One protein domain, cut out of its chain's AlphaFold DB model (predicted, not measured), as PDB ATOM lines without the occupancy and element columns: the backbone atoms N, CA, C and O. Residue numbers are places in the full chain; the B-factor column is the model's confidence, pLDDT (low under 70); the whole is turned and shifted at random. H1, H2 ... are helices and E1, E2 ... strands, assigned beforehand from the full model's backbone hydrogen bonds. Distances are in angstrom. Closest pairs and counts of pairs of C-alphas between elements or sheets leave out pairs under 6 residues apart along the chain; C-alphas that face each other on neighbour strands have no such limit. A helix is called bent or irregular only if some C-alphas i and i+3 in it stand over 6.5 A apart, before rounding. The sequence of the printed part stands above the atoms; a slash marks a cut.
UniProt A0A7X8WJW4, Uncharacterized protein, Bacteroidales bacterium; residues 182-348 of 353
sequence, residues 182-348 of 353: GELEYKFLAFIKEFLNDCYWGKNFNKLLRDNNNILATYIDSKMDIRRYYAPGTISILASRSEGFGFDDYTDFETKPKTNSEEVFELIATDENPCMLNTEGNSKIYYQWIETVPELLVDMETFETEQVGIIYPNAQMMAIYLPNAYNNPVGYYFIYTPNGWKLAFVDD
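Overview. This is residues 182 to 348 of the 353 residues of an uncharacterized protein of Bacteroidales bacterium (UniProt A0A7X8WJW4). Picture a strongly twisted seven-strand sheet that curls round one long helix, H1, with the short helix H4 over the E2 and E1 end of the same face and H2 and H3 in short turns after H1. A long loop, residues 290 to 316, reaches as far as 28 A from the mean of the C-alphas. The printed part has 167 residues, with the order H1 H2 H3 E1 E2 H4 E3 E4 E5 E6 E7; the mixed sheet runs E2 E1 E7 E6 E5 E4 E3. The class is mixed, helices and strands, though named elements hold only 75 residues, under half. The whole is compact, with a radius of gyration of the C-alphas of 15.4 A and spans of 46 by 37 by 34 A.

Along the chain. Find C-alpha 182 at (180.888, 243.365, 187.434); from there H1 runs 25.0 A to residue 199. Next come H2, residues 205 to 210, and H3, residues 216 to 219. E1, residues 227 to 230, begins at (180.735, 226.568, 165.770), and E2, residues 237 to 239, leads to H4, residues 241 to 246. H4 is irregular: C-alphas 242 and 245 are 7.4 A apart. Then read E3, residues 264 to 267; E4, 284 to 289, 16.9 A; E5, 317 to 323, 20.3 A; E6, 329 to 337, 25.1 A; and E7, 340 to 347, 21.4 A, ending at (188.270, 231.074, 165.997).

Arrangement. Start at the sheet, where E4 E5 E6 E7 form a meander, each strand the antiparallel neighbour of the one before. Look for N 319 and O 288 at 2.9 A between E5 and E4, N 330 and O 322 at 2.8 A between E6 and E5, and N 347 and O 331 at 2.8 A between E7 and E6. E1 is parallel to E7, with N 229 and O 346 at 2.8 A; E3 is parallel to E4, with N 285 and O 264 at 2.8 A. E1 and E2 are a hairpin, with N 237 and O 230 at 2.8 A. H1 and H4 on one face make two layers, helices on one face of a sheet. The closest C-alphas of H1 and E7 are those of Phe 188 and Trp 341, 6.6 A apart. With residues 195 to 199 alone, H1 only just touches H3, with 3 pairs of C-alphas within 8 A, the closest Cys 199 and Leu 216 at 6.2 A. H4 lies over E2 at a height over the sheet of 6.7 A. H2 is not on the sheet; it only just touches H4, with 3 pairs within 8 A, the closest C-alphas being Arg 210 and Gly 244 at 7.1 A. Each O i to N i+4 pair is within hydrogen-bond range in H1 and H2; H4 has 0 of 2, beside 2 of 3 O i to N i+3 pairs, and H3 is too short for an i+4 pair.

Size, cuts and confidence. The C-alphas farthest apart, of Glu 262 and Glu 301, are 46.6 A apart. The printed part has no cut; the links H4 to E3, E3 to E4 and E4 to E5 are long. Look for pLDDT under 70 at residues 182 to 183, 232 to 234, 259 to 262 and 279 to 283.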
ATOM      1  N   GLY A 182     179.853 243.923 186.551       58.22
ATOM      2  CA  GLY A 182     180.888 243.365 187.434       58.22
ATOM      3  C   GLY A 182     180.539 241.992 188.028       58.22
ATOM      4  O   GLY A 182     181.360 241.078 187.995       58.22
ATOM      5  N   GLU A 183     179.295 241.784 188.486       60.53
ATOM      6  CA  GLU A 183     178.857 240.461 188.983       60.53
ATOM      7  C   GLU A 183     178.912 239.386 187.875       60.53
ATOM      8  O   GLU A 183     179.098 238.194 188.138       60.53
ATOM      9  N   LEU A 184     178.728 239.805 186.623       72.50
ATOM     10  CA  LEU A 184     178.699 238.942 185.449       72.50
ATOM     11  C   LEU A 184     180.112 238.636 184.916       72.50
ATOM     12  O   LEU A 184     180.365 237.498 184.508       72.50
ATOM     13  N   GLU A 185     181.025 239.605 185.008       80.19
ATOM     14  CA  GLU A 185     182.465 239.456 184.765       80.19
ATOM     15  C   GLU A 185     183.112 238.509 185.779       80.19
ATOM     16  O   GLU A 185     183.784 237.551 185.404       80.19
ATOM     17  N   TYR A 186     182.812 238.671 187.070       75.44
ATOM     18  CA  TYR A 186     183.308 237.748 188.090       75.44
ATOM     19  C   TYR A 186     182.862 236.297 187.825       75.44
ATOM     20  O   TYR A 186     183.670 235.364 187.857       75.44
ATOM     21  N   LYS A 187     181.578 236.099 187.492       82.88
ATOM     22  CA  LYS A 187     181.039 234.779 187.114       82.88
ATOM     23  C   LYS A 187     181.660 234.227 185.834       82.88
ATOM     24  O   LYS A 187     181.655 233.012 185.657       82.88
ATOM     25  N   PHE A 188     182.158 235.087 184.946       92.69
ATOM     26  CA  PHE A 188     182.909 234.673 183.768       92.69
ATOM     27  C   PHE A 188     184.289 234.158 184.164       92.69
ATOM     28  O   PHE A 188     184.607 233.018 183.850       92.69
ATOM     29  N   LEU A 189     185.066 234.931 184.926       88.75
ATOM     30  CA  LEU A 189     186.416 234.540 185.345       88.75
ATOM     31  C   LEU A 189     186.430 233.228 186.141       88.75
ATOM     32  O   LEU A 189     187.259 232.360 185.873       88.75
ATOM     33  N   ALA A 190     185.472 233.028 187.054       85.06
ATOM     34  CA  ALA A 190     185.314 231.756 187.764       85.06
ATOM     35  C   ALA A 190     185.045 230.579 186.801       85.06
ATOM     36  O   ALA A 190     185.717 229.551 186.861       85.06
ATOM     37  N   PHE A 191     184.113 230.758 185.861       94.00
ATOM     38  CA  PHE A 191     183.771 229.767 184.837       94.00
ATOM     39  C   PHE A 191     184.927 229.486 183.856       94.00
ATOM     40  O   PHE A 191     185.100 228.346 183.422       94.00
ATOM     41  N   ILE A 192     185.747 230.490 183.521       95.31
ATOM     42  CA  ILE A 192     186.916 230.311 182.656       95.31
ATOM     43  C   ILE A 192     188.030 229.541 183.371       95.31
ATOM     44  O   ILE A 192     188.625 228.665 182.748       95.31
ATOM     45  N   LYS A 193     188.269 229.767 184.670       90.25
ATOM     46  CA  LYS A 193     189.219 228.953 185.455       90.25
ATOM     47  C   LYS A 193     188.835 227.465 185.453       90.25
ATOM     48  O   LYS A 193     189.685 226.609 185.200       90.25
ATOM     49  N   GLU A 194     187.548 227.150 185.633       90.38
ATOM     50  CA  GLU A 194     187.033 225.777 185.488       90.38
ATOM     51  C   GLU A 194     187.253 225.240 184.058       90.38
ATOM     52  O   GLU A 194     187.876 224.188 183.878       90.38
ATOM     53  N   PHE A 195     186.835 225.999 183.034       96.94
ATOM     54  CA  PHE A 195     186.980 225.634 181.619       96.94
ATOM     55  C   PHE A 195     188.432 225.354 181.214       96.94
ATOM     56  O   PHE A 195     188.693 224.374 180.512       96.94
ATOM     57  N   LEU A 196     189.385 226.180 181.646       94.12
ATOM     58  CA  LEU A 196     190.795 226.031 181.294       94.12
ATOM     59  C   LEU A 196     191.390 224.756 181.899       94.12
ATOM     60  O   LEU A 196     191.993 223.961 181.174       94.12
ATOM     61  N   ASN A 197     191.159 224.502 183.189       92.25
ATOM     62  CA  ASN A 197     191.581 223.267 183.857       92.25
ATOM     63  C   ASN A 197     190.952 222.006 183.221       92.25
ATOM     64  O   ASN A 197     191.615 220.978 183.028       92.25
ATOM     65  N   ASP A 198     189.672 222.071 182.857       94.44
ATOM     66  CA  ASP A 198     188.938 220.934 182.303       94.44
ATOM     67  C   ASP A 198     189.238 220.667 180.826       94.44
ATOM     68  O   ASP A 198     189.388 219.502 180.438       94.44
ATOM     69  N   CYS A 199     189.357 221.714 180.009       96.19
ATOM     70  CA  CYS A 199     189.324 221.619 178.548       96.19
ATOM     71  C   CYS A 199     190.604 222.083 177.834       96.19
ATOM     72  O   CYS A 199     190.754 221.783 176.647       96.19
ATOM     73  N   TYR A 200     191.533 222.760 178.520       94.00
ATOM     74  CA  TYR A 200     192.708 223.378 177.894       94.00
ATOM     75  C   TYR A 200     194.045 222.909 178.498       94.00
ATOM     76  O   TYR A 200     194.836 222.262 177.809       94.00
ATOM     77  N   TRP A 201     194.304 223.139 179.788       91.38
ATOM     78  CA  TRP A 201     195.589 222.807 180.415       91.38
ATOM     79  C   TRP A 201     195.825 221.298 180.518       91.38
ATOM     80  O   TRP A 201     195.030 220.539 181.073       91.38
ATOM     81  N   GLY A 202     196.936 220.830 179.947       91.81
ATOM     82  CA  GLY A 202     197.236 219.403 179.821       91.81
ATOM     83  C   GLY A 202     196.299 218.641 178.868       91.81
ATOM     84  O   GLY A 202     196.449 217.425 178.721       91.81
ATOM     85  N   LYS A 203     195.352 219.323 178.208       94.88
ATOM     86  CA  LYS A 203     194.386 218.760 177.252       94.88
ATOM     87  C   LYS A 203     194.729 219.214 175.836       94.88
ATOM     88  O   LYS A 203     195.476 220.161 175.645       94.88
ATOM     89  N   ASN A 204     194.152 218.561 174.835       95.81
ATOM     90  CA  ASN A 204     194.083 219.130 173.493       95.81
ATOM     91  C   ASN A 204     192.616 219.470 173.212       95.81
ATOM     92  O   ASN A 204     191.781 218.563 173.158       95.81
ATOM     93  N   PHE A 205     192.295 220.755 173.058       96.00
ATOM     94  CA  PHE A 205     190.911 221.204 172.904       96.00
ATOM     95  C   PHE A 205     190.243 220.626 171.641       96.00
ATOM     96  O   PHE A 205     189.122 220.119 171.708       96.00
ATOM     97  N   ASN A 206     190.956 220.600 170.508       95.31
ATOM     98  CA  ASN A 206     190.453 220.050 169.240       95.31
ATOM     99  C   ASN A 206     190.023 218.582 169.389       95.31
ATOM    100  O   ASN A 206     188.986 218.172 168.867       95.31
ATOM    101  N   LYS A 207     190.790 217.799 170.157       96.56
ATOM    102  CA  LYS A 207     190.501 216.399 170.480       96.56
ATOM    103  C   LYS A 207     189.208 216.267 171.282       96.56
ATOM    104  O   LYS A 207     188.373 215.438 170.938       96.56
ATOM    105  N   LEU A 208     189.010 217.105 172.304       97.25
ATOM    106  CA  LEU A 208     187.777 217.117 173.104       97.25
ATOM    107  C   LEU A 208     186.553 217.500 172.260       97.25
ATOM    108  O   LEU A 208     185.490 216.893 172.408       97.25
ATOM    109  N   LEU A 209     186.715 218.472 171.355       95.25
ATOM    110  CA  LEU A 209     185.666 218.938 170.450       95.25
ATOM    111  C   LEU A 209     185.255 217.846 169.446       95.25
ATOM    112  O   LEU A 209     184.062 217.547 169.321       95.25
ATOM    113  N   ARG A 210     186.242 217.215 168.793       95.56
ATOM    114  CA  ARG A 210     186.068 216.108 167.835       95.56
ATOM    115  C   ARG A 210     185.456 214.870 168.483       95.56
ATOM    116  O   ARG A 210     184.491 214.320 167.960       95.56
ATOM    117  N   ASP A 211     185.997 214.445 169.623       96.19
ATOM    118  CA  ASP A 211     185.598 213.209 170.309       96.19
ATOM    119  C   ASP A 211     184.276 213.376 171.097       96.19
ATOM    120  O   ASP A 211     183.867 212.469 171.822       96.19
ATOM    121  N   ASN A 212     183.597 214.527 170.948       93.00
ATOM    122  CA  ASN A 212     182.350 214.906 171.622       93.00
ATOM    123  C   ASN A 212     182.416 214.682 173.143       93.00
ATOM    124  O   ASN A 212     181.581 213.996 173.739       93.00
ATOM    125  N   ASN A 213     183.477 215.208 173.758       97.06
ATOM    126  CA  ASN A 213     183.834 214.889 175.130       97.06
ATOM    127  C   ASN A 213     182.782 215.371 176.148       97.06
ATOM    128  O   ASN A 213     182.301 216.501 176.096       97.06
ATOM    129  N   ASN A 214     182.469 214.512 177.121       95.25
ATOM    130  CA  ASN A 214     181.424 214.742 178.117       95.25
ATOM    131  C   ASN A 214     181.756 215.832 179.153       95.25
ATOM    132  O   ASN A 214     180.833 216.326 179.791       95.25
ATOM    133  N   ILE A 215     183.034 216.182 179.331       94.94
ATOM    134  CA  ILE A 215     183.459 217.316 180.162       94.94
ATOM    135  C   ILE A 215     183.239 218.604 179.368       94.94
ATOM    136  O   ILE A 215     182.488 219.458 179.813       94.94
ATOM    137  N   LEU A 216     183.768 218.700 178.141       96.50
ATOM    138  CA  LEU A 216     183.533 219.862 177.267       96.50
ATOM    139  C   LEU A 216     182.032 220.147 177.061       96.50
ATOM    140  O   LEU A 216     181.622 221.303 177.015       96.50
ATOM    141  N   ALA A 217     181.196 219.107 177.006       94.19
ATOM    142  CA  ALA A 217     179.747 219.238 176.880       94.19
ATOM    143  C   ALA A 217     179.045 219.965 178.053       94.19
ATOM    144  O   ALA A 217     177.931 220.447 177.857       94.19
ATOM    145  N   THR A 218     179.644 220.090 179.248       94.94
ATOM    146  CA  THR A 218     179.052 220.888 180.349       94.94
ATOM    147  C   THR A 218     179.171 222.397 180.099       94.94
ATOM    148  O   THR A 218     178.348 223.185 180.583       94.94
ATOM    149  N   TYR A 219     180.159 222.796 179.296       97.06
ATOM    150  CA  TYR A 219     180.454 224.175 178.916       97.06
ATOM    151  C   TYR A 219     179.620 224.657 177.712       97.06
ATOM    152  O   TYR A 219     179.755 225.811 177.326       97.06
ATOM    153  N   ILE A 220     178.723 223.833 177.151       93.56
ATOM    154  CA  ILE A 220     177.867 224.154 175.987       93.56
ATOM    155  C   ILE A 220     176.388 224.222 176.426       93.56
ATOM    156  O   ILE A 220     175.946 223.416 177.244       93.56
ATOM    157  N   ASP A 221     175.600 225.180 175.919       89.56
ATOM    158  CA  ASP A 221     174.143 225.205 176.157       89.56
ATOM    159  C   ASP A 221     173.438 224.210 175.234       89.56
ATOM    160  O   ASP A 221     173.648 224.246 174.029       89.56
ATOM    161  N   SER A 222     172.532 223.376 175.747       85.25
ATOM    162  CA  SER A 222     171.910 222.299 174.956       85.25
ATOM    163  C   SER A 222     170.950 222.753 173.845       85.25
ATOM    164  O   SER A 222     170.428 221.906 173.118       85.25
ATOM    165  N   LYS A 223     170.701 224.062 173.691       83.31
ATOM    166  CA  LYS A 223     169.989 224.626 172.528       83.31
ATOM    167  C   LYS A 223     170.918 225.073 171.403       83.31
ATOM    168  O   LYS A 223     170.423 225.352 170.314       83.31
ATOM    169  N   MET A 224     172.220 225.166 171.660       84.69
ATOM    170  CA  MET A 224     173.248 225.485 170.675       84.69
ATOM    171  C   MET A 224     174.277 224.351 170.600       84.69
ATOM    172  O   MET A 224     174.208 223.361 171.323       84.69
ATOM    173  N   ASP A 225     175.228 224.488 169.691       86.56
ATOM    174  CA  ASP A 225     176.451 223.697 169.668       86.56
ATOM    175  C   ASP A 225     177.591 224.661 169.339       86.56
ATOM    176  O   ASP A 225     177.344 225.773 168.856       86.56
ATOM    177  N   ILE A 226     178.828 224.250 169.592       92.94
ATOM    178  CA  ILE A 226     179.992 225.041 169.198       92.94
ATOM    179  C   ILE A 226     180.001 225.171 167.669       92.94
ATOM    180  O   ILE A 226     179.758 224.201 166.944       92.94
ATOM    181  N   ARG A 227     180.317 226.364 167.165       93.88
ATOM    182  CA  ARG A 227     180.735 226.568 165.770       93.88
ATOM    183  C   ARG A 227     182.182 227.051 165.740       93.88
ATOM    184  O   ARG A 227     182.653 227.665 166.694       93.88
ATOM    185  N   ARG A 228     182.904 226.750 164.666       94.25
ATOM    186  CA  ARG A 228     184.326 227.072 164.537       94.25
ATOM    187  C   ARG A 228     184.571 227.938 163.311       94.25
ATOM    188  O   ARG A 228     184.267 227.489 162.209       94.25
ATOM    189  N   TYR A 229     185.103 229.142 163.505       92.25
ATOM    190  CA  TYR A 229     185.725 229.903 162.427       92.25
ATOM    191  C   TYR A 229     187.078 229.244 162.150       92.25
ATOM    192  O   TYR A 229     187.930 229.147 163.034       92.25
ATOM    193  N   TYR A 230     187.236 228.721 160.941       87.31
ATOM    194  CA  TYR A 230     188.417 227.976 160.522       87.31
ATOM    195  C   TYR A 230     188.735 228.293 159.059       87.31
ATOM    196  O   TYR A 230     187.828 228.411 158.237       87.31
ATOM    197  N   ALA A 231     190.018 228.436 158.729       80.06
ATOM    198  CA  ALA A 231     190.482 228.843 157.407       80.06
ATOM    199  C   ALA A 231     191.357 227.745 156.766       80.06
ATOM    200  O   ALA A 231     192.570 227.732 156.977       80.06
ATOM    201  N   PRO A 232     190.794 226.845 155.932       67.94
ATOM    202  CA  PRO A 232     191.562 225.860 155.153       67.94
ATOM    203  C   PRO A 232     192.329 226.485 153.963       67.94
ATOM    204  O   PRO A 232     192.704 225.793 153.015       67.94
ATOM    205  N   GLY A 233     192.495 227.809 153.951       69.88
ATOM    206  CA  GLY A 233     192.966 228.609 152.825       69.88
ATOM    207  C   GLY A 233     192.507 230.061 152.970       69.88
ATOM    208  O   GLY A 233     192.330 230.550 154.078       69.88
ATOM    209  N   THR A 234     192.278 230.752 151.852       66.06
ATOM    210  CA  THR A 234     191.976 232.200 151.814       66.06
ATOM    211  C   THR A 234     190.593 232.600 152.362       66.06
ATOM    212  O   THR A 234     190.326 233.789 152.497       66.06
ATOM    213  N   ILE A 235     189.702 231.647 152.665       73.62
ATOM    214  CA  ILE A 235     188.345 231.907 153.179       73.62
ATOM    215  C   ILE A 235     188.212 231.303 154.577       73.62
ATOM    216  O   ILE A 235     188.465 230.110 154.755       73.62
ATOM    217  N   SER A 236     187.747 232.098 155.540       80.38
ATOM    218  CA  SER A 236     187.240 231.604 156.820       80.38
ATOM    219  C   SER A 236     185.837 231.012 156.637       80.38
ATOM    220  O   SER A 236     184.920 231.672 156.156       80.38
ATOM    221  N   ILE A 237     185.653 229.749 157.022       86.25
ATOM    222  CA  ILE A 237     184.347 229.082 157.070       86.25
ATOM    223  C   ILE A 237     183.897 228.918 158.520       86.25
ATOM    224  O   ILE A 237     184.718 228.697 159.407       86.25
ATOM    225  N   LEU A 238     182.586 228.985 158.762       92.00
ATOM    226  CA  LEU A 238     182.005 228.814 160.095       92.00
ATOM    227  C   LEU A 238     181.376 227.418 160.261       92.00
ATOM    228  O   LEU A 238     180.155 227.241 160.180       92.00
ATOM    229  N   ALA A 239     182.232 226.425 160.486       92.38
ATOM    230  CA  ALA A 239     181.875 225.011 160.499       92.38
ATOM    231  C   ALA A 239     181.174 224.561 161.796       92.38
ATOM    232  O   ALA A 239     181.483 225.015 162.900       92.38
ATOM    233  N   SER A 240     180.236 223.624 161.663       92.44
ATOM    234  CA  SER A 240     179.513 222.951 162.751       92.44
ATOM    235  C   SER A 240     180.066 221.549 163.052       92.44
ATOM    236  O   SER A 240     180.878 221.001 162.301       92.44
ATOM    237  N   ARG A 241     179.552 220.899 164.106       92.00
ATOM    238  CA  ARG A 241     179.840 219.486 164.421       92.00
ATOM    239  C   ARG A 241     179.514 218.530 163.266       92.00
ATOM    240  O   ARG A 241     180.250 217.575 163.039       92.00
ATOM    241  N   SER A 242     178.441 218.799 162.519       91.44
ATOM    242  CA  SER A 242     178.047 218.047 161.313       91.44
ATOM    243  C   SER A 242     179.050 218.168 160.161       91.44
ATOM    244  O   SER A 242     179.121 217.275 159.323       91.44
ATOM    245  N   GLU A 243     179.837 219.241 160.140       91.81
ATOM    246  CA  GLU A 243     180.889 219.524 159.154       91.81
ATOM    247  C   GLU A 243     182.285 219.208 159.724       91.81
ATOM    248  O   GLU A 243     183.301 219.689 159.227       91.81
ATOM    249  N   GLY A 244     182.346 218.430 160.815       92.81
ATOM    250  CA  GLY A 244     183.595 218.056 161.479       92.81
ATOM    251  C   GLY A 244     184.384 219.241 162.038       92.81
ATOM    252  O   GLY A 244     185.586 219.109 162.231       92.81
ATOM    253  N   PHE A 245     183.742 220.393 162.266       93.81
ATOM    254  CA  PHE A 245     184.382 221.666 162.629       93.81
ATOM    255  C   PHE A 245     185.454 222.154 161.638       93.81
ATOM    256  O   PHE A 245     186.278 222.985 162.003       93.81
ATOM    257  N   GLY A 246     185.457 221.655 160.397       90.25
ATOM    258  CA  GLY A 246     186.503 221.958 159.414       90.25
ATOM    259  C   GLY A 246     187.817 221.193 159.621       90.25
ATOM    260  O   GLY A 246     188.760 221.435 158.882       90.25
ATOM    261  N   PHE A 247     187.888 220.261 160.582       91.75
ATOM    262  CA  PHE A 247     189.104 219.492 160.851       91.75
ATOM    263  C   PHE A 247     189.612 218.707 159.630       91.75
ATOM    264  O   PHE A 247     188.842 218.066 158.910       91.75
ATOM    265  N   ASP A 248     190.932 218.704 159.468       88.12
ATOM    266  CA  ASP A 248     191.675 218.141 158.340       88.12
ATOM    267  C   ASP A 248     192.840 217.232 158.796       88.12
ATOM    268  O   ASP A 248     193.032 216.976 159.989       88.12
ATOM    269  N   ASP A 249     193.640 216.744 157.840       87.56
ATOM    270  CA  ASP A 249     194.805 215.882 158.101       87.56
ATOM    271  C   ASP A 249     195.977 216.611 158.803       87.56
ATOM    272  O   ASP A 249     196.901 215.953 159.291       87.56
ATOM    273  N   TYR A 250     195.958 217.949 158.867       86.31
ATOM    274  CA  TYR A 250     196.984 218.777 159.516       86.31
ATOM    275  C   TYR A 250     196.578 219.272 160.912       86.31
ATOM    276  O   TYR A 250     197.421 219.784 161.654       86.31
ATOM    277  N   THR A 251     195.312 219.097 161.292       89.38
ATOM    278  CA  THR A 251     194.757 219.551 162.567       89.38
ATOM    279  C   THR A 251     195.476 218.913 163.755       89.38
ATOM    280  O   THR A 251     195.527 217.691 163.920       89.38
ATOM    281  N   ASP A 252     195.970 219.758 164.657       90.38
ATOM    282  CA  ASP A 252     196.640 219.319 165.874       90.38
ATOM    283  C   ASP A 252     195.658 218.750 166.915       90.38
ATOM    284  O   ASP A 252     194.874 219.476 167.536       90.38
ATOM    285  N   PHE A 253     195.767 217.441 167.147       94.62
ATOM    286  CA  PHE A 253     195.025 216.687 168.160       94.62
ATOM    287  C   PHE A 253     195.876 216.223 169.360       94.62
ATOM    288  O   PHE A 253     195.396 215.411 170.167       94.62
ATOM    289  N   GLU A 254     197.130 216.676 169.483       93.88
ATOM    290  CA  GLU A 254     198.097 216.153 170.455       93.88
ATOM    291  C   GLU A 254     198.847 217.186 171.305       93.88
ATOM    292  O   GLU A 254     199.236 216.815 172.423       93.88
ATOM    293  N   THR A 255     199.016 218.442 170.870       91.50
ATOM    294  CA  THR A 255     199.601 219.487 171.732       91.50
ATOM    295  C   THR A 255     198.727 219.705 172.948       91.50
ATOM    296  O   THR A 255     197.498 219.744 172.859       91.50
ATOM    297  N   LYS A 256     199.394 219.823 174.096       92.81
ATOM    298  CA  LYS A 256     198.784 219.998 175.406       92.81
ATOM    299  C   LYS A 256     199.416 221.225 176.060       92.81
ATOM    300  O   LYS A 256     200.533 221.094 176.572       92.81
ATOM    301  N   PRO A 257     198.763 222.402 175.994       89.06
ATOM    302  CA  PRO A 257     199.232 223.618 176.644       89.06
ATOM    303  C   PRO A 257     199.516 223.385 178.128       89.06
ATOM    304  O   PRO A 257     198.870 222.565 178.786       89.06
ATOM    305  N   LYS A 258     200.495 224.112 178.661       83.62
ATOM    306  CA  LYS A 258     200.871 224.082 180.078       83.62
ATOM    307  C   LYS A 258     201.005 225.508 180.579       83.62
ATOM    308  O   LYS A 258     201.770 226.264 179.981       83.62
ATOM    309  N   THR A 259     200.358 225.828 181.691       69.31
ATOM    310  CA  THR A 259     200.832 226.927 182.530       69.31
ATOM    311  C   THR A 259     202.085 226.482 183.298       69.31
ATOM    312  O   THR A 259     202.243 225.299 183.618       69.31
ATOM    313  N   ASN A 260     202.988 227.428 183.559       56.34
ATOM    314  CA  ASN A 260     204.153 227.265 184.435       56.34
ATOM    315  C   ASN A 260     204.109 228.243 185.632       56.34
ATOM    316  O   ASN A 260     205.090 228.354 186.365       56.34
ATOM    317  N   SER A 261     203.001 228.970 185.800       60.81
ATOM    318  CA  SER A 261     202.794 230.026 186.795       60.81
ATOM    319  C   SER A 261     201.348 230.014 187.302       60.81
ATOM    320  O   SER A 261     200.523 229.211 186.863       60.81
ATOM    321  N   GLU A 262     201.024 230.936 188.202       69.00
ATOM    322  CA  GLU A 262     199.635 231.333 188.425       69.00
ATOM    323  C   GLU A 262     199.045 231.983 187.153       69.00
ATOM    324  O   GLU A 262     199.787 232.467 186.290       69.00
ATOM    325  N   GLU A 263     197.720 231.931 187.011       71.56
ATOM    326  CA  GLU A 263     196.974 232.455 185.863       71.56
ATOM    327  C   GLU A 263     196.635 233.940 186.060       71.56
ATOM    328  O   GLU A 263     195.748 234.275 186.850       71.56
ATOM    329  N   VAL A 264     197.295 234.835 185.318       79.62
ATOM    330  CA  VAL A 264     196.956 236.267 185.321       79.62
ATOM    331  C   VAL A 264     195.897 236.539 184.255       79.62
ATOM    332  O   VAL A 264     196.126 236.296 183.071       79.62
ATOM    333  N   PHE A 265     194.741 237.057 184.666       85.31
ATOM    334  CA  PHE A 265     193.653 237.444 183.768       85.31
ATOM    335  C   PHE A 265     193.706 238.950 183.501       85.31
ATOM    336  O   PHE A 265     193.685 239.738 184.442       85.31
ATOM    337  N   GLU A 266     193.741 239.351 182.231       85.44
ATOM    338  CA  GLU A 266     193.931 240.748 181.815       85.44
ATOM    339  C   GLU A 266     192.779 241.215 180.916       85.44
ATOM    340  O   GLU A 266     192.594 240.689 179.815       85.44
ATOM    341  N   LEU A 267     191.987 242.177 181.402       86.56
ATOM    342  CA  LEU A 267     190.900 242.789 180.637       86.56
ATOM    343  C   LEU A 267     191.492 243.781 179.631       86.56
ATOM    344  O   LEU A 267     192.180 244.720 180.034       86.56
ATOM    345  N   ILE A 268     191.199 243.594 178.345       85.88
ATOM    346  CA  ILE A 268     191.624 244.496 177.263       85.88
ATOM    347  C   ILE A 268     190.447 245.311 176.717       85.88
ATOM    348  O   ILE A 268     189.280 244.984 176.962       85.88
ATOM    349  N   ALA A 269     190.742 246.399 176.001       77.81
ATOM    350  CA  ALA A 269     189.698 247.266 175.457       77.81
ATOM    351  C   ALA A 269     188.877 246.551 174.367       77.81
ATOM    352  O   ALA A 269     189.368 245.666 173.667       77.81
ATOM    353  N   THR A 270     187.610 246.939 174.197       78.25
ATOM    354  CA  THR A 270     186.694 246.271 173.252       78.25
ATOM    355  C   THR A 270     187.082 246.465 171.781       78.25
ATOM    356  O   THR A 270     186.651 245.681 170.935       78.25
ATOM    357  N   ASP A 271     187.896 247.479 171.481       77.69
ATOM    358  CA  ASP A 271     188.497 247.779 170.179       77.69
ATOM    359  C   ASP A 271     189.984 247.380 170.076       77.69
ATOM    360  O   ASP A 271     190.618 247.619 169.043       77.69
ATOM    361  N   GLU A 272     190.554 246.755 171.112       83.25
ATOM    362  CA  GLU A 272     191.935 246.276 171.084       83.25
ATOM    363  C   GLU A 272     192.085 245.069 170.147       83.25
ATOM    364  O   GLU A 272     191.205 244.216 170.037       83.25
ATOM    365  N   ASN A 273     193.204 245.006 169.420       85.31
ATOM    366  CA  ASN A 273     193.435 243.972 168.416       85.31
ATOM    367  C   ASN A 273     194.102 242.737 169.055       85.31
ATOM    368  O   ASN A 273     195.273 242.842 169.444       85.31
ATOM    369  N   PRO A 274     193.454 241.551 169.070       86.38
ATOM    370  CA  PRO A 274     194.019 240.346 169.679       86.38
ATOM    371  C   PRO A 274     195.377 239.914 169.110       86.38
ATOM    372  O   PRO A 274     196.145 239.230 169.780       86.38
ATOM    373  N   CYS A 275     195.714 240.346 167.891       85.94
ATOM    374  CA  CYS A 275     196.984 240.052 167.226       85.94
ATOM    375  C   CYS A 275     198.188 240.827 167.770       85.94
ATOM    376  O   CYS A 275     199.317 240.546 167.372       85.94
ATOM    377  N   MET A 276     197.961 241.806 168.649       84.81
ATOM    378  CA  MET A 276     199.018 242.571 169.317       84.81
ATOM    379  C   MET A 276     199.334 242.041 170.726       84.81
ATOM    380  O   MET A 276     200.267 242.528 171.365       84.81
ATOM    381  N   LEU A 277     198.569 241.058 171.212       83.75
ATOM    382  CA  LEU A 277     198.665 240.522 172.568       83.75
ATOM    383  C   LEU A 277     199.889 239.616 172.738       83.75
ATOM    384  O   LEU A 277     200.167 238.760 171.898       83.75
ATOM    385  N   ASN A 278     200.586 239.750 173.867       79.50
ATOM    386  CA  ASN A 278     201.719 238.885 174.185       79.50
ATOM    387  C   ASN A 278     201.269 237.628 174.944       79.50
ATOM    388  O   ASN A 278     201.284 237.584 176.173       79.50
ATOM    389  N   THR A 279     200.890 236.595 174.196       69.25
ATOM    390  CA  THR A 279     200.509 235.269 174.711       69.25
ATOM    391  C   THR A 279     201.706 234.364 175.056       69.25
ATOM    392  O   THR A 279     201.504 233.200 175.417       69.25
ATOM    393  N   GLU A 280     202.958 234.837 174.955       66.38
ATOM    394  CA  GLU A 280     204.132 234.003 175.232       66.38
ATOM    395  C   GLU A 280     204.172 233.504 176.689       66.38
ATOM    396  O   GLU A 280     203.873 234.214 177.645       66.38
ATOM    397  N   GLY A 281     204.596 232.251 176.872       64.44
ATOM    398  CA  GLY A 281     204.832 231.668 178.196       64.44
ATOM    399  C   GLY A 281     203.586 231.193 178.956       64.44
ATOM    400  O   GLY A 281     203.757 230.544 179.989       64.44
ATOM    401  N   ASN A 282     202.372 231.420 178.432       67.75
ATOM    402  CA  ASN A 282     201.086 230.992 179.011       67.75
ATOM    403  C   ASN A 282     200.745 231.589 180.398       67.75
ATOM    404  O   ASN A 282     199.892 231.042 181.093       67.75
ATOM    405  N   SER A 283     201.402 232.675 180.818       66.94
ATOM    406  CA  SER A 283     201.187 233.302 182.135       66.94
ATOM    407  C   SER A 283     200.063 234.344 182.160       66.94
ATOM    408  O   SER A 283     199.490 234.588 183.223       66.94
ATOM    409  N   LYS A 284     199.735 234.940 181.006       82.75
ATOM    410  CA  LYS A 284     198.625 235.884 180.823       82.75
ATOM    411  C   LYS A 284     197.516 235.283 179.962       82.75
ATOM    412  O   LYS A 284     197.787 234.676 178.926       82.75
ATOM    413  N   ILE A 285     196.272 235.503 180.377       88.81
ATOM    414  CA  ILE A 285     195.044 235.164 179.654       88.81
ATOM    415  C   ILE A 285     194.278 236.466 179.443       88.81
ATOM    416  O   ILE A 285     193.700 237.029 180.373       88.81
ATOM    417  N   TYR A 286     194.288 236.949 178.208       91.50
ATOM    418  CA  TYR A 286     193.579 238.164 177.834       91.50
ATOM    419  C   TYR A 286     192.103 237.868 177.584       91.50
ATOM    420  O   TYR A 286     191.775 236.855 176.954       91.50
ATOM    421  N   TYR A 287     191.224 238.755 178.040       94.19
ATOM    422  CA  TYR A 287     189.784 238.663 177.822       94.19
ATOM    423  C   TYR A 287     189.170 240.031 177.529       94.19
ATOM    424  O   TYR A 287     189.695 241.058 177.951       94.19
ATOM    425  N   GLN A 288     188.056 240.048 176.798       92.69
ATOM    426  CA  GLN A 288     187.316 241.277 176.505       92.69
ATOM    427  C   GLN A 288     185.819 241.032 176.351       92.69
ATOM    428  O   GLN A 288     185.386 239.975 175.882       92.69
ATOM    429  N   TRP A 289     185.039 242.062 176.667       88.94
ATOM    430  CA  TRP A 289     183.644 242.179 176.254       88.94
ATOM    431  C   TRP A 289     183.544 242.322 174.729       88.94
ATOM    432  O   TRP A 289     184.371 242.988 174.105       88.94
ATOM    433  N   ILE A 290     182.525 241.704 174.125       90.00
ATOM    434  CA  ILE A 290     182.236 241.831 172.688       90.00
ATOM    435  C   ILE A 290     180.744 242.077 172.439       90.00
ATOM    436  O   ILE A 290     179.887 241.413 173.018       90.00
ATOM    437  N   GLU A 291     180.424 243.009 171.539       85.38
ATOM    438  CA  GLU A 291     179.036 243.277 171.122       85.38
ATOM    439  C   GLU A 291     178.539 242.263 170.079       85.38
ATOM    440  O   GLU A 291     177.360 241.909 170.050       85.38
ATOM    441  N   THR A 292     179.447 241.753 169.242       86.00
ATOM    442  CA  THR A 292     179.178 240.769 168.187       86.00
ATOM    443  C   THR A 292     180.309 239.751 168.091       86.00
ATOM    444  O   THR A 292     181.474 240.076 168.310       86.00
ATOM    445  N   VAL A 293     179.975 238.520 167.706       88.19
ATOM    446  CA  VAL A 293     180.964 237.544 167.212       88.19
ATOM    447  C   VAL A 293     181.440 237.941 165.800       88.19
ATOM    448  O   VAL A 293     180.750 238.741 165.162       88.19
ATOM    449  N   PRO A 294     182.576 237.415 165.298       88.12
ATOM    450  CA  PRO A 294     183.068 237.737 163.957       88.12
ATOM    451  C   PRO A 294     182.020 237.527 162.856       88.12
ATOM    452  O   PRO A 294     181.242 236.572 162.887       88.12
ATOM    453  N   GLU A 295     181.998 238.420 161.866       88.12
ATOM    454  CA  GLU A 295     181.165 238.244 160.675       88.12
ATOM    455  C   GLU A 295     181.769 237.190 159.738       88.12
ATOM    456  O   GLU A 295     182.987 237.001 159.683       88.12
ATOM    457  N   LEU A 296     180.919 236.494 158.984       85.62
ATOM    458  CA  LEU A 296     181.355 235.501 158.007       85.62
ATOM    459  C   LEU A 296     181.564 236.167 156.643       85.62
ATOM    460  O   LEU A 296     180.642 236.791 156.127       85.62
ATOM    461  N   LEU A 297     182.739 235.991 156.034       82.62
ATOM    462  CA  LEU A 297     182.977 236.379 154.641       82.62
ATOM    463  C   LEU A 297     182.141 235.482 153.712       82.62
ATOM    464  O   LEU A 297     182.334 234.265 153.700       82.62
ATOM    465  N   VAL A 298     181.229 236.071 152.935       83.19
ATOM    466  CA  VAL A 298     180.344 235.329 152.015       83.19
ATOM    467  C   VAL A 298     180.730 235.473 150.542       83.19
ATOM    468  O   VAL A 298     180.434 234.570 149.760       83.19
ATOM    469  N   ASP A 299     181.448 236.537 150.167       79.69
ATOM    470  CA  ASP A 299     181.963 236.746 148.806       79.69
ATOM    471  C   ASP A 299     183.400 237.313 148.830       79.69
ATOM    472  O   ASP A 299     183.691 238.288 149.522       79.69
ATOM    473  N   MET A 300     184.317 236.692 148.074       75.69
ATOM    474  CA  MET A 300     185.727 237.114 147.969       75.69
ATOM    475  C   MET A 300     185.990 238.210 146.927       75.69
ATOM    476  O   MET A 300     187.026 238.869 146.993       75.69
ATOM    477  N   GLU A 301     185.132 238.357 145.917       80.06
ATOM    478  CA  GLU A 301     185.296 239.355 144.856       80.06
ATOM    479  C   GLU A 301     184.762 240.723 145.302       80.06
ATOM    480  O   GLU A 301     185.330 241.753 144.925       80.06
ATOM    481  N   THR A 302     183.712 240.744 146.132       84.81
ATOM    482  CA  THR A 302     183.132 241.980 146.692       84.81
ATOM    483  C   THR A 302     183.552 242.282 148.133       84.81
ATOM    484  O   THR A 302     183.409 243.428 148.562       84.81
ATOM    485  N   PHE A 303     184.113 241.302 148.855       81.50
ATOM    486  CA  PHE A 303     184.367 241.347 150.306       81.50
ATOM    487  C   PHE A 303     183.089 241.540 151.147       81.50
ATOM    488  O   PHE A 303     183.131 242.137 152.222       81.50
ATOM    489  N   GLU A 304     181.945 241.042 150.666       85.31
ATOM    490  CA  GLU A 304     180.693 241.054 151.428       85.31
ATOM    491  C   GLU A 304     180.745 240.086 152.621       85.31
ATOM    492  O   GLU A 304     181.187 238.937 152.507       85.31
ATOM    493  N   THR A 305     180.266 240.564 153.771       86.50
ATOM    494  CA  THR A 305     180.181 239.827 155.035       86.50
ATOM    495  C   THR A 305     178.728 239.681 155.492       86.50
ATOM    496  O   THR A 305     177.887 240.547 155.243       86.50
ATOM    497  N   GLU A 306     178.420 238.583 156.185       86.25
ATOM    498  CA  GLU A 306     177.136 238.373 156.862       86.25
ATOM    499  C   GLU A 306     177.316 238.243 158.379       86.25
ATOM    500  O   GLU A 306     178.162 237.491 158.877       86.25
ATOM    501  N   GLN A 307     176.455 238.935 159.131       86.75
ATOM    502  CA  GLN A 307     176.409 238.829 160.586       86.75
ATOM    503  C   GLN A 307     175.958 237.425 161.013       86.75
ATOM    504  O   GLN A 307     174.872 236.951 160.665       86.75
ATOM    505  N   VAL A 308     176.775 236.764 161.831       86.56
ATOM    506  CA  VAL A 308     176.508 235.402 162.296       86.56
ATOM    507  C   VAL A 308     175.367 235.392 163.316       86.56
ATOM    508  O   VAL A 308     175.494 235.879 164.438       86.56
ATOM    509  N   GLY A 309     174.240 234.787 162.935       80.75
ATOM    510  CA  GLY A 309     173.064 234.668 163.796       80.75
ATOM    511  C   GLY A 309     173.321 233.829 165.053       80.75
ATOM    512  O   GLY A 309     173.540 232.618 164.969       80.75
ATOM    513  N   ILE A 310     173.229 234.463 166.226       82.81
ATOM    514  CA  ILE A 310     173.331 233.816 167.542       82.81
ATOM    515  C   ILE A 310     171.944 233.483 168.120       82.81
ATOM    516  O   ILE A 310     170.981 234.232 167.966       82.81
ATOM    517  N   ILE A 311     171.840 232.354 168.829       78.56
ATOM    518  CA  ILE A 311     170.572 231.839 169.394       78.56
ATOM    519  C   ILE A 311     170.035 232.706 170.547       78.56
ATOM    520  O   ILE A 311     168.834 232.711 170.822       78.56
ATOM    521  N   TYR A 312     170.913 233.473 171.193       80.06
ATOM    522  CA  TYR A 312     170.583 234.403 172.267       80.06
ATOM    523  C   TYR A 312     170.970 235.843 171.846       80.06
ATOM    524  O   TYR A 312     171.992 236.348 172.296       80.06
ATOM    525  N   PRO A 313     170.186 236.522 170.979       72.00
ATOM    526  CA  PRO A 313     170.591 237.768 170.297       72.00
ATOM    527  C   PRO A 313     170.780 238.999 171.195       72.00
ATOM    528  O   PRO A 313     171.356 239.981 170.753       72.00
ATOM    529  N   ASN A 314     170.308 238.945 172.444       78.31
ATOM    530  CA  ASN A 314     170.492 240.002 173.446       78.31
ATOM    531  C   ASN A 314     171.355 239.521 174.631       78.31
ATOM    532  O   ASN A 314     171.273 240.088 175.722       78.31
ATOM    533  N   ALA A 315     172.080 238.408 174.477       80.44
ATOM    534  CA  ALA A 315     172.954 237.909 175.529       80.44
ATOM    535  C   ALA A 315     174.247 238.716 175.598       80.44
ATOM    536  O   ALA A 315     174.772 239.189 174.597       80.44
ATOM    537  N   GLN A 316     174.765 238.815 176.814       88.44
ATOM    538  CA  GLN A 316     176.093 239.335 177.083       88.44
ATOM    539  C   GLN A 316     177.149 238.334 176.606       88.44
ATOM    540  O   GLN A 316     176.944 237.119 176.721       88.44
ATOM    541  N   MET A 317     178.254 238.833 176.053       91.81
ATOM    542  CA  MET A 317     179.285 238.012 175.420       91.81
ATOM    543  C   MET A 317     180.689 238.494 175.786       91.81
ATOM    544  O   MET A 317     180.942 239.695 175.888       91.81
ATOM    545  N   MET A 318     181.603 237.539 175.945       95.94
ATOM    546  CA  MET A 318     183.027 237.791 176.149       95.94
ATOM    547  C   MET A 318     183.868 236.806 175.340       95.94
ATOM    548  O   MET A 318     183.457 235.666 175.099       95.94
ATOM    549  N   ALA A 319     185.053 237.252 174.945       96.81
ATOM    550  CA  ALA A 319     186.092 236.429 174.349       96.81
ATOM    551  C   ALA A 319     187.256 236.251 175.334       96.81
ATOM    552  O   ALA A 319     187.533 237.156 176.121       96.81
ATOM    553  N   ILE A 320     187.961 235.119 175.252       96.12
ATOM    554  CA  ILE A 320     189.340 234.993 175.752       96.12
ATOM    555  C   ILE A 320     190.267 234.588 174.606       96.12
ATOM    556  O   ILE A 320     189.838 233.903 173.671       96.12
ATOM    557  N   TYR A 321     191.541 234.958 174.716       93.94
ATOM    558  CA  TYR A 321     192.563 234.677 173.710       93.94
ATOM    559  C   TYR A 321     193.640 233.757 174.279       93.94
ATOM    560  O   TYR A 321     194.315 234.097 175.250       93.94
ATOM    561  N   LEU A 322     193.786 232.578 173.670       92.00
ATOM    562  CA  LEU A 322     194.712 231.531 174.111       92.00
ATOM    563  C   LEU A 322     195.644 231.116 172.959       92.00
ATOM    564  O   LEU A 322     195.164 230.956 171.838       92.00
ATOM    565  N   PRO A 323     196.952 230.909 173.193       87.88
ATOM    566  CA  PRO A 323     197.894 230.554 172.132       87.88
ATOM    567  C   PRO A 323     197.681 229.133 171.584       87.88
ATOM    568  O   PRO A 323     197.558 228.168 172.334       87.88
ATOM    569  N   ASN A 324     197.732 228.968 170.262       85.94
ATOM    570  CA  ASN A 324     197.852 227.647 169.641       85.94
ATOM    571  C   ASN A 324     199.295 227.095 169.732       85.94
ATOM    572  O   ASN A 324     200.183 227.697 170.336       85.94
ATOM    573  N   ALA A 325     199.553 225.944 169.102       83.81
ATOM    574  CA  ALA A 325     200.871 225.295 169.078       83.81
ATOM    575  C   ALA A 325     202.006 226.128 168.427       83.81
ATOM    576  O   ALA A 325     203.168 225.724 168.493       83.81
ATOM    577  N   TYR A 326     201.680 227.271 167.816       83.44
ATOM    578  CA  TYR A 326     202.597 228.223 167.184       83.44
ATOM    579  C   TYR A 326     202.617 229.594 167.892       83.44
ATOM    580  O   TYR A 326     203.158 230.548 167.343       83.44
ATOM    581  N   ASN A 327     202.037 229.693 169.094       81.56
ATOM    582  CA  ASN A 327     201.805 230.911 169.888       81.56
ATOM    583  C   ASN A 327     200.792 231.929 169.314       81.56
ATOM    584  O   ASN A 327     200.446 232.875 170.021       81.56
ATOM    585  N   ASN A 328     200.244 231.734 168.108       84.62
ATOM    586  CA  ASN A 328     199.195 232.618 167.577       84.62
ATOM    587  C   ASN A 328     197.921 232.535 168.449       84.62
ATOM    588  O   ASN A 328     197.544 231.426 168.846       84.62
ATOM    589  N   PRO A 329     197.236 233.657 168.733       89.44
ATOM    590  CA  PRO A 329     196.027 233.660 169.552       89.44
ATOM    591  C   PRO A 329     194.849 232.997 168.825       89.44
ATOM    592  O   PRO A 329     194.595 233.253 167.653       89.44
ATOM    593  N   VAL A 330     194.099 232.178 169.558       92.00
ATOM    594  CA  VAL A 330     192.819 231.582 169.158       92.00
ATOM    595  C   VAL A 330     191.730 232.199 170.024       92.00
ATOM    596  O   VAL A 330     191.862 232.239 171.251       92.00
ATOM    597  N   GLY A 331     190.665 232.684 169.391       95.12
ATOM    598  CA  GLY A 331     189.534 233.302 170.078       95.12
ATOM    599  C   GLY A 331     188.551 232.248 170.566       95.12
ATOM    600  O   GLY A 331     188.067 231.444 169.773       95.12
ATOM    601  N   TYR A 332     188.220 232.254 171.854       97.56
ATOM    602  CA  TYR A 332     187.151 231.431 172.423       97.56
ATOM    603  C   TYR A 332     186.037 232.365 172.896       97.56
ATOM    604  O   TYR A 332     186.250 233.162 173.809       97.56
ATOM    605  N   TYR A 333     184.864 232.283 172.268       97.44
ATOM    606  CA  TYR A 333     183.746 233.201 172.495       97.44
ATOM    607  C   TYR A 333     182.627 232.533 173.283       97.44
ATOM    608  O   TYR A 333     182.082 231.490 172.892       97.44
ATOM    609  N   PHE A 334     182.240 233.189 174.366       97.88
ATOM    610  CA  PHE A 334     181.268 232.704 175.326       97.88
ATOM    611  C   PHE A 334     180.050 233.618 175.365       97.88
ATOM    612  O   PHE A 334     180.152 234.836 175.223       97.88
ATOM    613  N   ILE A 335     178.890 233.010 175.587       93.56
ATOM    614  CA  ILE A 335     177.592 233.678 175.631       93.56
ATOM    615  C   ILE A 335     176.963 233.418 176.999       93.56
ATOM    616  O   ILE A 335     176.945 232.278 177.476       93.56
ATOM    617  N   TYR A 336     176.426 234.461 177.630       91.56
ATOM    618  CA  TYR A 336     175.686 234.329 178.879       91.56
ATOM    619  C   TYR A 336     174.247 233.886 178.603       91.56
ATOM    620  O   TYR A 336     173.383 234.660 178.186       91.56
ATOM    621  N   THR A 337     173.996 232.600 178.815       86.75
ATOM    622  CA  THR A 337     172.698 231.957 178.585       86.75
ATOM    623  C   THR A 337     171.860 231.932 179.874       86.75
ATOM    624  O   THR A 337     172.388 232.160 180.964       86.75
ATOM    625  N   PRO A 338     170.566 231.555 179.820       82.06
ATOM    626  CA  PRO A 338     169.778 231.276 181.026       82.06
ATOM    627  C   PRO A 338     170.357 230.170 181.930       82.06
ATOM    628  O   PRO A 338     169.920 230.038 183.069       82.06
ATOM    629  N   ASN A 339     171.321 229.386 181.432       79.31
ATOM    630  CA  ASN A 339     172.050 228.340 182.154       79.31
ATOM    631  C   ASN A 339     173.490 228.775 182.525       79.31
ATOM    632  O   ASN A 339     174.359 227.926 182.741       79.31
ATOM    633  N   GLY A 340     173.751 230.086 182.569       85.88
ATOM    634  CA  GLY A 340     175.063 230.681 182.827       85.88
ATOM    635  C   GLY A 340     175.922 230.839 181.569       85.88
ATOM    636  O   GLY A 340     175.439 230.697 180.440       85.88
ATOM    637  N   TRP A 341     177.205 231.137 181.772       95.69
ATOM    638  CA  TRP A 341     178.202 231.215 180.702       95.69
ATOM    639  C   TRP A 341     178.369 229.876 179.983       95.69
ATOM    640  O   TRP A 341     178.386 228.821 180.624       95.69
ATOM    641  N   LYS A 342     178.452 229.926 178.647       96.38
ATOM    642  CA  LYS A 342     178.650 228.765 177.767       96.38
ATOM    643  C   LYS A 342     179.484 229.132 176.540       96.38
ATOM    644  O   LYS A 342     179.284 230.195 175.957       96.38
ATOM    645  N   LEU A 343     180.388 228.241 176.139       97.88
ATOM    646  CA  LEU A 343     181.193 228.348 174.922       97.88
ATOM    647  C   LEU A 343     180.289 228.177 173.697       97.88
ATOM    648  O   LEU A 343     179.536 227.205 173.609       97.88
ATOM    649  N   ALA A 344     180.369 229.122 172.763       95.44
ATOM    650  CA  ALA A 344     179.568 229.134 171.540       95.44
ATOM    651  C   ALA A 344     180.430 229.107 170.273       95.44
ATOM    652  O   ALA A 344     180.066 228.430 169.310       95.44
ATOM    653  N   PHE A 345     181.581 229.792 170.274       96.38
ATOM    654  CA  PHE A 345     182.471 229.823 169.114       96.38
ATOM    655  C   PHE A 345     183.944 229.655 169.475       96.38
ATOM    656  O   PHE A 345     184.377 230.045 170.558       96.38
ATOM    657  N   VAL A 346     184.704 229.109 168.529       95.94
ATOM    658  CA  VAL A 346     186.174 229.081 168.533       95.94
ATOM    659  C   VAL A 346     186.669 229.616 167.191       95.94
ATOM    660  O   VAL A 346     186.037 229.341 166.172       95.94
ATOM    661  N   ASP A 347     187.753 230.383 167.181       93.75
ATOM    662  CA  ASP A 347     188.270 231.074 165.997       93.75
ATOM    663  C   ASP A 347     189.790 230.925 165.867       93.75
ATOM    664  O   ASP A 347     190.548 231.515 166.641       93.75
ATOM    665  N   ASP A 348     190.223 230.139 164.875       88.50
ATOM    666  CA  ASP A 348     191.636 229.996 164.482       88.50
ATOM    667  C   ASP A 348     192.060 230.999 163.391       88.50
ATOM    668  O   ASP A 348     193.190 230.942 162.908       88.50
TER     669      ASP A 348